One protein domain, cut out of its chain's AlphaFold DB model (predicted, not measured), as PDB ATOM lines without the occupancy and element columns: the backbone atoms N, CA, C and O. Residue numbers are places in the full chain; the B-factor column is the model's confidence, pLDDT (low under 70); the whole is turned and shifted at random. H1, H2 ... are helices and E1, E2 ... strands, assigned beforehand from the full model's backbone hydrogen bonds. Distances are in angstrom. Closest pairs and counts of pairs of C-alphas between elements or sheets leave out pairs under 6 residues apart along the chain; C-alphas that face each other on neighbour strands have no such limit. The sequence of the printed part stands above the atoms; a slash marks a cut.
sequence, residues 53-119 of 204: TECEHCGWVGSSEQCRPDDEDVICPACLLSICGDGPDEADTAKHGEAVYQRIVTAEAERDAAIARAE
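What this domain is: This is residues 53 to 119 of the 204 residues of an uncharacterized protein of Methylobacterium sp. WL19 (UniProt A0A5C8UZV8). A small head of loops, holding the three-residue strand E1, leads into one long straight helix, H1, whose residues 101 to 119 stick out as an arm that makes the length. The printed part has 67 residues, with E1 first and H1 after it; the class is mostly helix, though under half of the residues are in named elements. It is loose, with a radius of gyration of the C-alphas of 15.5 A, and spans 53 by 26 by 17 A.

Where its parts are: Begin at C-alpha 53, (-46.227, -28.164, -44.624), and go on to E1, residues 61 to 63. Find H1, residues 90 to 119, from C-alpha 90 at (-53.623, -20.797, -50.659) to C-alpha 119 at (-58.211, -60.463, -33.389), 43.5 A away.

How they stand to each other: Residues 53 to 54 pair antiparallel with residues 61 to 62 of E1, and residues 68 to 69 with 74 to 75. E1 pairs with no named strand and is apart from H1. In H1 every O i to N i+4 pair is within hydrogen-bond range.

The domain as a whole: The C-alphas farthest apart, of Asp 71 and Glu 119, are 53.0 A apart. The printed part has no cut; the 26-residue link from E1 to H1 is long. Look for pLDDT under 70 at residues 69 to 72 and 84 to 88.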
ATOM      1  N   THR A  53     -47.461 -27.930 -43.870       76.94
ATOM      2  CA  THR A  53     -46.227 -28.164 -44.624       76.94
ATOM      3  C   THR A  53     -45.633 -29.521 -44.253       76.94
ATOM      4  O   THR A  53     -45.747 -29.971 -43.107       76.94
ATOM      5  N   GLU A  54     -45.019 -30.175 -45.236       81.75
ATOM      6  CA  GLU A  54     -44.280 -31.427 -45.098       81.75
ATOM      7  C   GLU A  54     -42.811 -31.175 -45.461       81.75
ATOM      8  O   GLU A  54     -42.503 -30.618 -46.511       81.75
ATOM      9  N   CYS A  55     -41.883 -31.574 -44.590       82.69
ATOM     10  CA  CYS A  55     -40.455 -31.446 -44.845       82.69
ATOM     11  C   CYS A  55     -39.961 -32.566 -45.760       82.69
ATOM     12  O   CYS A  55     -39.920 -33.725 -45.348       82.69
ATOM     13  N   GLU A  56     -39.476 -32.217 -46.953       82.50
ATOM     14  CA  GLU A  56     -38.948 -33.182 -47.932       82.50
ATOM     15  C   GLU A  56     -37.728 -33.970 -47.427       82.50
ATOM     16  O   GLU A  56     -37.447 -35.072 -47.894       82.50
ATOM     17  N   HIS A  57     -36.997 -33.429 -46.448       84.00
ATOM     18  CA  HIS A  57     -35.783 -34.054 -45.925       84.00
ATOM     19  C   HIS A  57     -36.038 -35.101 -44.840       84.00
ATOM     20  O   HIS A  57     -35.327 -36.103 -44.783       84.00
ATOM     21  N   CYS A  58     -37.003 -34.865 -43.948       85.31
ATOM     22  CA  CYS A  58     -37.240 -35.737 -42.791       85.31
ATOM     23  C   CYS A  58     -38.676 -36.257 -42.666       85.31
ATOM     24  O   CYS A  58     -38.954 -37.015 -41.738       85.31
ATOM     25  N   GLY A  59     -39.582 -35.860 -43.563       82.50
ATOM     26  CA  GLY A  59     -40.989 -36.266 -43.548       82.50
ATOM     27  C   GLY A  59     -41.802 -35.671 -42.397       82.50
ATOM     28  O   GLY A  59     -42.880 -36.168 -42.080       82.50
ATOM     29  N   TRP A  60     -41.288 -34.641 -41.717       83.75
ATOM     30  CA  TRP A  60     -42.045 -33.940 -40.682       83.75
ATOM     31  C   TRP A  60     -43.254 -33.237 -41.302       83.75
ATOM     32  O   TRP A  60     -43.080 -32.485 -42.251       83.75
ATOM     33  N   VAL A  61     -44.443 -33.441 -40.734       82.62
ATOM     34  CA  VAL A  61     -45.682 -32.768 -41.142       82.62
ATOM     35  C   VAL A  61     -46.156 -31.884 -39.995       82.62
ATOM     36  O   VAL A  61     -46.323 -32.364 -38.870       82.62
ATOM     37  N   GLY A  62     -46.395 -30.603 -40.263       79.31
ATOM     38  CA  GLY A  62     -46.869 -29.672 -39.245       79.31
ATOM     39  C   GLY A  62     -47.331 -28.336 -39.806       79.31
ATOM     40  O   GLY A  62     -47.469 -28.152 -41.012       79.31
ATOM     41  N   SER A  63     -47.628 -27.402 -38.907       81.31
ATOM     42  CA  SER A  63     -48.038 -26.047 -39.293       81.31
ATOM     43  C   SER A  63     -46.809 -25.206 -39.629       81.31
ATOM     44  O   SER A  63     -45.813 -25.264 -38.905       81.31
ATOM     45  N   SER A  64     -46.888 -24.352 -40.650       76.56
ATOM     46  CA  SER A  64     -45.838 -23.368 -40.937       76.56
ATOM     47  C   SER A  64     -45.612 -22.381 -39.780       76.56
ATOM     48  O   SER A  64     -44.531 -21.816 -39.673       76.56
ATOM     49  N   GLU A  65     -46.552 -22.260 -38.832       80.44
ATOM     50  CA  GLU A  65     -46.354 -21.544 -37.555       80.44
ATOM     51  C   GLU A  65     -45.265 -22.171 -36.668       80.44
ATOM     52  O   GLU A  65     -44.613 -21.486 -35.885       80.44
ATOM     53  N   GLN A  66     -45.078 -23.490 -36.763       77.25
ATOM     54  CA  GLN A  66     -44.075 -24.227 -35.988       77.25
ATOM     55  C   GLN A  66     -42.685 -24.156 -36.627       77.25
ATOM     56  O   GLN A  66     -41.699 -24.562 -36.007       77.25
ATOM     57  N   CYS A  67     -42.606 -23.661 -37.861       77.75
ATOM     58  CA  CYS A  67     -41.346 -23.446 -38.547       77.75
ATOM     59  C   CYS A  67     -40.682 -22.174 -38.022       77.75
ATOM     60  O   CYS A  67     -41.351 -21.223 -37.613       77.75
ATOM     61  N   ARG A  68     -39.346 -22.146 -38.016       73.44
ATOM     62  CA  ARG A  68     -38.638 -20.910 -37.673       73.44
ATOM     63  C   ARG A  68     -38.656 -19.991 -38.895       73.44
ATOM     64  O   ARG A  68     -38.214 -20.449 -39.949       73.44
ATOM     65  N   PRO A  69     -39.141 -18.744 -38.767       65.88
ATOM     66  CA  PRO A  69     -38.979 -17.768 -39.828       65.88
ATOM     67  C   PRO A  69     -37.498 -17.389 -39.910       65.88
ATOM     68  O   PRO A  69     -36.924 -16.951 -38.910       65.88
ATOM     69  N   ASP A  70     -36.891 -17.587 -41.073       68.31
ATOM     70  CA  ASP A  70     -35.692 -16.860 -41.493       68.31
ATOM     71  C   ASP A  70     -36.114 -15.835 -42.553       68.31
ATOM     72  O   ASP A  70     -37.190 -15.978 -43.138       68.31
ATOM     73  N   ASP A  71     -35.317 -14.790 -42.767       61.12
ATOM     74  CA  ASP A  71     -35.714 -13.588 -43.525       61.12
ATOM     75  C   ASP A  71     -36.252 -13.891 -44.948       61.12
ATOM     76  O   ASP A  71     -36.985 -13.072 -45.506       61.12
ATOM     77  N   GLU A  72     -35.950 -15.071 -45.509       62.97
ATOM     78  CA  GLU A  72     -36.409 -15.522 -46.832       62.97
ATOM     79  C   GLU A  72     -36.888 -16.997 -46.885       62.97
ATOM     80  O   GLU A  72     -37.424 -17.414 -47.909       62.97
ATOM     81  N   ASP A  73     -36.766 -17.781 -45.800       70.56
ATOM     82  CA  ASP A  73     -36.958 -19.244 -45.817       70.56
ATOM     83  C   ASP A  73     -37.759 -19.786 -44.616       70.56
ATOM     84  O   ASP A  73     -37.648 -19.325 -43.476       70.56
ATOM     85  N   VAL A  74     -38.532 -20.850 -44.861       73.88
ATOM     86  CA  VAL A  74     -39.224 -21.627 -43.821       73.88
ATOM     87  C   VAL A  74     -38.331 -22.788 -43.377       73.88
ATOM     88  O   VAL A  74     -38.105 -23.735 -44.132       73.88
ATOM     89  N   ILE A  75     -37.824 -22.743 -42.139       80.94
ATOM     90  CA  ILE A  75     -36.903 -23.766 -41.610       80.94
ATOM     91  C   ILE A  75     -37.659 -24.853 -40.838       80.94
ATOM     92  O   ILE A  75     -38.400 -24.565 -39.889       80.94
ATOM     93  N   CYS A  76     -37.388 -26.120 -41.176       82.25
ATOM     94  CA  CYS A  76     -37.959 -27.282 -40.496       82.25
ATOM     95  C   CYS A  76     -37.545 -27.324 -39.021       82.25
ATOM     96  O   CYS A  76     -36.347 -27.375 -38.733       82.25
ATOM     97  N   PRO A  77     -38.484 -27.425 -38.064       83.56
ATOM     98  CA  PRO A  77     -38.125 -27.516 -36.652       83.56
ATOM     99  C   PRO A  77     -37.441 -28.843 -36.289       83.56
ATOM    100  O   PRO A  77     -36.753 -28.910 -35.272       83.56
ATOM    101  N   ALA A  78     -37.622 -29.896 -37.096       85.56
ATOM    102  CA  ALA A  78     -37.087 -31.227 -36.818       85.56
ATOM    103  C   ALA A  78     -35.656 -31.424 -37.342       85.56
ATOM    104  O   ALA A  78     -34.797 -31.896 -36.603       85.56
ATOM    105  N   CYS A  79     -35.393 -31.080 -38.608       87.62
ATOM    106  CA  CYS A  79     -34.083 -31.299 -39.235       87.62
ATOM    107  C   CYS A  79     -33.277 -30.016 -39.478       87.62
ATOM    108  O   CYS A  79     -32.123 -30.108 -39.888       87.62
ATOM    109  N   LEU A  80     -33.855 -28.839 -39.200       84.94
ATOM    110  CA  LEU A  80     -33.237 -27.519 -39.381       84.94
ATOM    111  C   LEU A  80     -32.807 -27.204 -40.824       84.94
ATOM    112  O   LEU A  80     -32.008 -26.296 -41.042       84.94
ATOM    113  N   LEU A  81     -33.338 -27.935 -41.804       82.81
ATOM    114  CA  LEU A  81     -33.156 -27.661 -43.227       82.81
ATOM    115  C   LEU A  81     -34.312 -26.789 -43.743       82.81
ATOM    116  O   LEU A  81     -35.425 -26.864 -43.213       82.81
ATOM    117  N   SER A  82     -34.036 -25.962 -44.757       79.25
ATOM    118  CA  SER A  82     -35.070 -25.183 -45.460       79.25
ATOM    119  C   SER A  82     -36.062 -26.135 -46.139       79.25
ATOM    120  O   SER A  82     -35.661 -27.161 -46.688       79.25
ATOM    121  N   ILE A  83     -37.358 -25.824 -46.050       71.06
ATOM    122  CA  ILE A  83     -38.473 -26.670 -46.513       71.06
ATOM    123  C   ILE A  83     -38.997 -26.231 -47.900       71.06
ATOM    124  O   ILE A  83     -40.132 -26.529 -48.240       71.06
ATOM    125  N   CYS A  84     -38.155 -25.579 -48.714       59.41
ATOM    126  CA  CYS A  84     -38.425 -25.050 -50.067       59.41
ATOM    127  C   CYS A  84     -38.889 -23.582 -50.137       59.41
ATOM    128  O   CYS A  84     -39.595 -23.076 -49.265       59.41
ATOM    129  N   GLY A  85     -38.421 -22.922 -51.208       62.94
ATOM    130  CA  GLY A  85     -38.591 -21.503 -51.519       62.94
ATOM    131  C   GLY A  85     -39.922 -21.164 -52.187       62.94
ATOM    132  O   GLY A  85     -40.573 -22.036 -52.754       62.94
ATOM    133  N   ASP A  86     -40.268 -19.878 -52.095       59.16
ATOM    134  CA  ASP A  86     -41.555 -19.254 -52.417       59.16
ATOM    135  C   ASP A  86     -42.754 -19.982 -51.783       59.16
ATOM    136  O   ASP A  86     -43.145 -21.077 -52.175       59.16
ATOM    137  N   GLY A  87     -43.355 -19.352 -50.768       57.88
ATOM    138  CA  GLY A  87     -44.495 -19.924 -50.053       57.88
ATOM    139  C   GLY A  87     -45.607 -20.369 -51.018       57.88
ATOM    140  O   GLY A  87     -45.966 -19.593 -51.909       57.88
ATOM    141  N   PRO A  88     -46.156 -21.588 -50.854       66.81
ATOM    142  CA  PRO A  88     -47.228 -22.075 -51.709       66.81
ATOM    143  C   PRO A  88     -48.430 -21.138 -51.614       66.81
ATOM    144  O   PRO A  88     -48.712 -20.568 -50.555       66.81
ATOM    145  N   ASP A  89     -49.158 -20.986 -52.717       70.88
ATOM    146  CA  ASP A  89     -50.400 -20.229 -52.678       70.88
ATOM    147  C   ASP A  89     -51.469 -20.952 -51.824       70.88
ATOM    148  O   ASP A  89     -51.326 -22.109 -51.400       70.88
ATOM    149  N   GLU A  90     -52.553 -20.243 -51.500       72.75
ATOM    150  CA  GLU A  90     -53.623 -20.797 -50.659       72.75
ATOM    151  C   GLU A  90     -54.297 -22.029 -51.296       72.75
ATOM    152  O   GLU A  90     -54.781 -22.905 -50.573       72.75
ATOM    153  N   ALA A  91     -54.318 -22.126 -52.629       74.06
ATOM    154  CA  ALA A  91     -54.942 -23.236 -53.343       74.06
ATOM    155  C   ALA A  91     -54.073 -24.503 -53.280       74.06
ATOM    156  O   ALA A  91     -54.592 -25.592 -53.007       74.06
ATOM    157  N   ASP A  92     -52.761 -24.360 -53.454       74.50
ATOM    158  CA  ASP A  92     -51.786 -25.442 -53.317       74.50
ATOM    159  C   ASP A  92     -51.740 -25.967 -51.879       74.50
ATOM    160  O   ASP A  92     -51.759 -27.182 -51.652       74.50
ATOM    161  N   THR A  93     -51.803 -25.062 -50.900       73.94
ATOM    162  CA  THR A  93     -51.928 -25.410 -49.479       73.94
ATOM    163  C   THR A  93     -53.176 -26.248 -49.201       73.94
ATOM    164  O   THR A  93     -53.100 -27.273 -48.517       73.94
ATOM    165  N   ALA A  94     -54.336 -25.824 -49.710       76.62
ATOM    166  CA  ALA A  94     -55.594 -26.527 -49.479       76.62
ATOM    167  C   ALA A  94     -55.563 -27.938 -50.085       76.62
ATOM    168  O   ALA A  94     -55.944 -28.906 -49.423       76.62
ATOM    169  N   LYS A  95     -55.036 -28.068 -51.307       77.75
ATOM    170  CA  LYS A  95     -54.889 -29.355 -51.997       77.75
ATOM    171  C   LYS A  95     -53.913 -30.289 -51.281       77.75
ATOM    172  O   LYS A  95     -54.182 -31.485 -51.168       77.75
ATOM    173  N   HIS A  96     -52.795 -29.762 -50.784       77.94
ATOM    174  CA  HIS A  96     -51.840 -30.543 -49.997       77.94
ATOM    175  C   HIS A  96     -52.455 -31.001 -48.667       77.94
ATOM    176  O   HIS A  96     -52.367 -32.179 -48.324       77.94
ATOM    177  N   GLY A  97     -53.159 -30.111 -47.959       80.31
ATOM    178  CA  GLY A  97     -53.876 -30.445 -46.727       80.31
ATOM    179  C   GLY A  97     -54.922 -31.546 -46.925       80.31
ATOM    180  O   GLY A  97     -54.978 -32.490 -46.137       80.31
ATOM    181  N   GLU A  98     -55.700 -31.476 -48.008       84.44
ATOM    182  CA  GLU A  98     -56.649 -32.530 -48.377       84.44
ATOM    183  C   GLU A  98     -55.937 -33.861 -48.664       84.44
ATOM    184  O   GLU A  98     -56.348 -34.901 -48.151       84.44
ATOM    185  N   ALA A  99     -54.830 -33.842 -49.413       83.19
ATOM    186  CA  ALA A  99     -54.067 -35.050 -49.720       83.19
ATOM    187  C   ALA A  99     -53.482 -35.714 -48.461       83.19
ATOM    188  O   ALA A  99     -53.554 -36.937 -48.316       83.19
ATOM    189  N   VAL A 100     -52.935 -34.926 -47.531       83.31
ATOM    190  CA  VAL A 100     -52.428 -35.431 -46.244       83.31
ATOM    191  C   VAL A 100     -53.566 -36.014 -45.411       83.31
ATOM    192  O   VAL A 100     -53.432 -37.117 -44.881       83.31
ATOM    193  N   TYR A 101     -54.706 -35.329 -45.340       83.44
ATOM    194  CA  TYR A 101     -55.873 -35.825 -44.617       83.44
ATOM    195  C   TYR A 101     -56.367 -37.166 -45.178       83.44
ATOM    196  O   TYR A 101     -56.556 -38.115 -44.420       83.44
ATOM    197  N   GLN A 102     -56.487 -37.292 -46.503       90.56
ATOM    198  CA  GLN A 102     -56.887 -38.548 -47.145       90.56
ATOM    199  C   GLN A 102     -55.898 -39.689 -46.870       90.56
ATOM    200  O   GLN A 102     -56.316 -40.828 -46.648       90.56
ATOM    201  N   ARG A 103     -54.589 -39.400 -46.817       89.31
ATOM    202  CA  ARG A 103     -53.569 -40.388 -46.421       89.31
ATOM    203  C   ARG A 103     -53.767 -40.859 -44.982       89.31
ATOM    204  O   ARG A 103     -53.678 -42.058 -44.740       89.31
ATOM    205  N   ILE A 104     -54.046 -39.943 -44.053       86.12
ATOM    206  CA  ILE A 104     -54.293 -40.275 -42.640       86.12
ATOM    207  C   ILE A 104     -55.530 -41.164 -42.517       86.12
ATOM    208  O   ILE A 104     -55.430 -42.250 -41.958       86.12
ATOM    209  N   VAL A 105     -56.656 -40.757 -43.109       93.25
ATOM    210  CA  VAL A 105     -57.912 -41.529 -43.071       93.25
ATOM    211  C   VAL A 105     -57.721 -42.932 -43.651       93.25
ATOM    212  O   VAL A 105     -58.159 -43.918 -43.061       93.25
ATOM    213  N   THR A 106     -57.024 -43.041 -44.785       94.56
ATOM    214  CA  THR A 106     -56.736 -44.343 -45.407       94.56
ATOM    215  C   THR A 106     -55.864 -45.212 -44.500       94.56
ATOM    216  O   THR A 106     -56.180 -46.379 -44.281       94.56
ATOM    217  N   ALA A 107     -54.800 -44.645 -43.926       91.50
ATOM    218  CA  ALA A 107     -53.900 -45.368 -43.031       91.50
ATOM    219  C   ALA A 107     -54.599 -45.830 -41.740       91.50
ATOM    220  O   ALA A 107     -54.331 -46.927 -41.249       91.50
ATOM    221  N   GLU A 108     -55.510 -45.021 -41.195       94.06
ATOM    222  CA  GLU A 108     -56.327 -45.394 -40.039       94.06
ATOM    223  C   GLU A 108     -57.263 -46.558 -40.374       94.06
ATOM    224  O   GLU A 108     -57.281 -47.551 -39.645       94.06
ATOM    225  N   ALA A 109     -57.949 -46.506 -41.520       96.00
ATOM    226  CA  ALA A 109     -58.810 -47.596 -41.974       96.00
ATOM    227  C   ALA A 109     -58.031 -48.906 -42.206       96.00
ATOM    228  O   ALA A 109     -58.484 -49.985 -41.813       96.00
ATOM    229  N   GLU A 110     -56.841 -48.833 -42.808       96.06
ATOM    230  CA  GLU A 110     -55.971 -49.997 -43.008       96.06
ATOM    231  C   GLU A 110     -55.481 -50.592 -41.683       96.06
ATOM    232  O   GLU A 110     -55.458 -51.820 -41.525       96.06
ATOM    233  N   ARG A 111     -55.118 -49.741 -40.717       95.94
ATOM    234  CA  ARG A 111     -54.719 -50.168 -39.371       95.94
ATOM    235  C   ARG A 111     -55.870 -50.875 -38.666       95.94
ATOM    236  O   ARG A 111     -55.665 -51.958 -38.123       95.94
ATOM    237  N   ASP A 112     -57.064 -50.302 -38.696       95.81
ATOM    238  CA  ASP A 112     -58.227 -50.872 -38.020       95.81
ATOM    239  C   ASP A 112     -58.623 -52.219 -38.658       95.81
ATOM    240  O   ASP A 112     -58.879 -53.201 -37.956       95.81
ATOM    241  N   ALA A 113     -58.531 -52.337 -39.988       96.38
ATOM    242  CA  ALA A 113     -58.694 -53.612 -40.689       96.38
ATOM    243  C   ALA A 113     -57.592 -54.637 -40.350       96.38
ATOM    244  O   ALA A 113     -57.832 -55.848 -40.357       96.38
ATOM    245  N   ALA A 114     -56.362 -54.196 -40.074       94.31
ATOM    246  CA  ALA A 114     -55.288 -55.077 -39.617       94.31
ATOM    247  C   ALA A 114     -55.530 -55.581 -38.186       94.31
ATOM    248  O   ALA A 114     -55.335 -56.769 -37.933       94.31
ATOM    249  N   ILE A 115     -56.013 -54.716 -37.289       93.94
ATOM    250  CA  ILE A 115     -56.392 -55.087 -35.919       93.94
ATOM    251  C   ILE A 115     -57.510 -56.134 -35.951       93.94
ATOM    252  O   ILE A 115     -57.352 -57.201 -35.364       93.94
ATOM    253  N   ALA A 116     -58.575 -55.903 -36.724       95.88
ATOM    254  CA  ALA A 116     -59.682 -56.853 -36.843       95.88
ATOM    255  C   ALA A 116     -59.228 -58.242 -37.341       95.88
ATOM    256  O   ALA A 116     -59.641 -59.270 -36.801       95.88
ATOM    257  N   ARG A 117     -58.327 -58.287 -38.335       95.00
ATOM    258  CA  ARG A 117     -57.735 -59.549 -38.823       95.00
ATOM    259  C   ARG A 117     -56.881 -60.244 -37.764       95.00
ATOM    260  O   ARG A 117     -56.907 -61.471 -37.678       95.00
ATOM    261  N   ALA A 118     -56.125 -59.486 -36.972       91.56
ATOM    262  CA  ALA A 118     -55.311 -60.037 -35.894       91.56
ATOM    263  C   ALA A 118     -56.183 -60.644 -34.783       91.56
ATOM    264  O   ALA A 118     -55.923 -61.766 -34.351       91.56
ATOM    265  N   GLU A 119     -57.256 -59.958 -34.383       96.38
ATOM    266  CA  GLU A 119     -58.211 -60.463 -33.389       96.38
ATOM    267  C   GLU A 119     -58.926 -61.734 -33.867       96.38
ATOM    268  O   GLU A 119     -59.113 -62.683 -33.103       96.38
TER     269      GLU A 119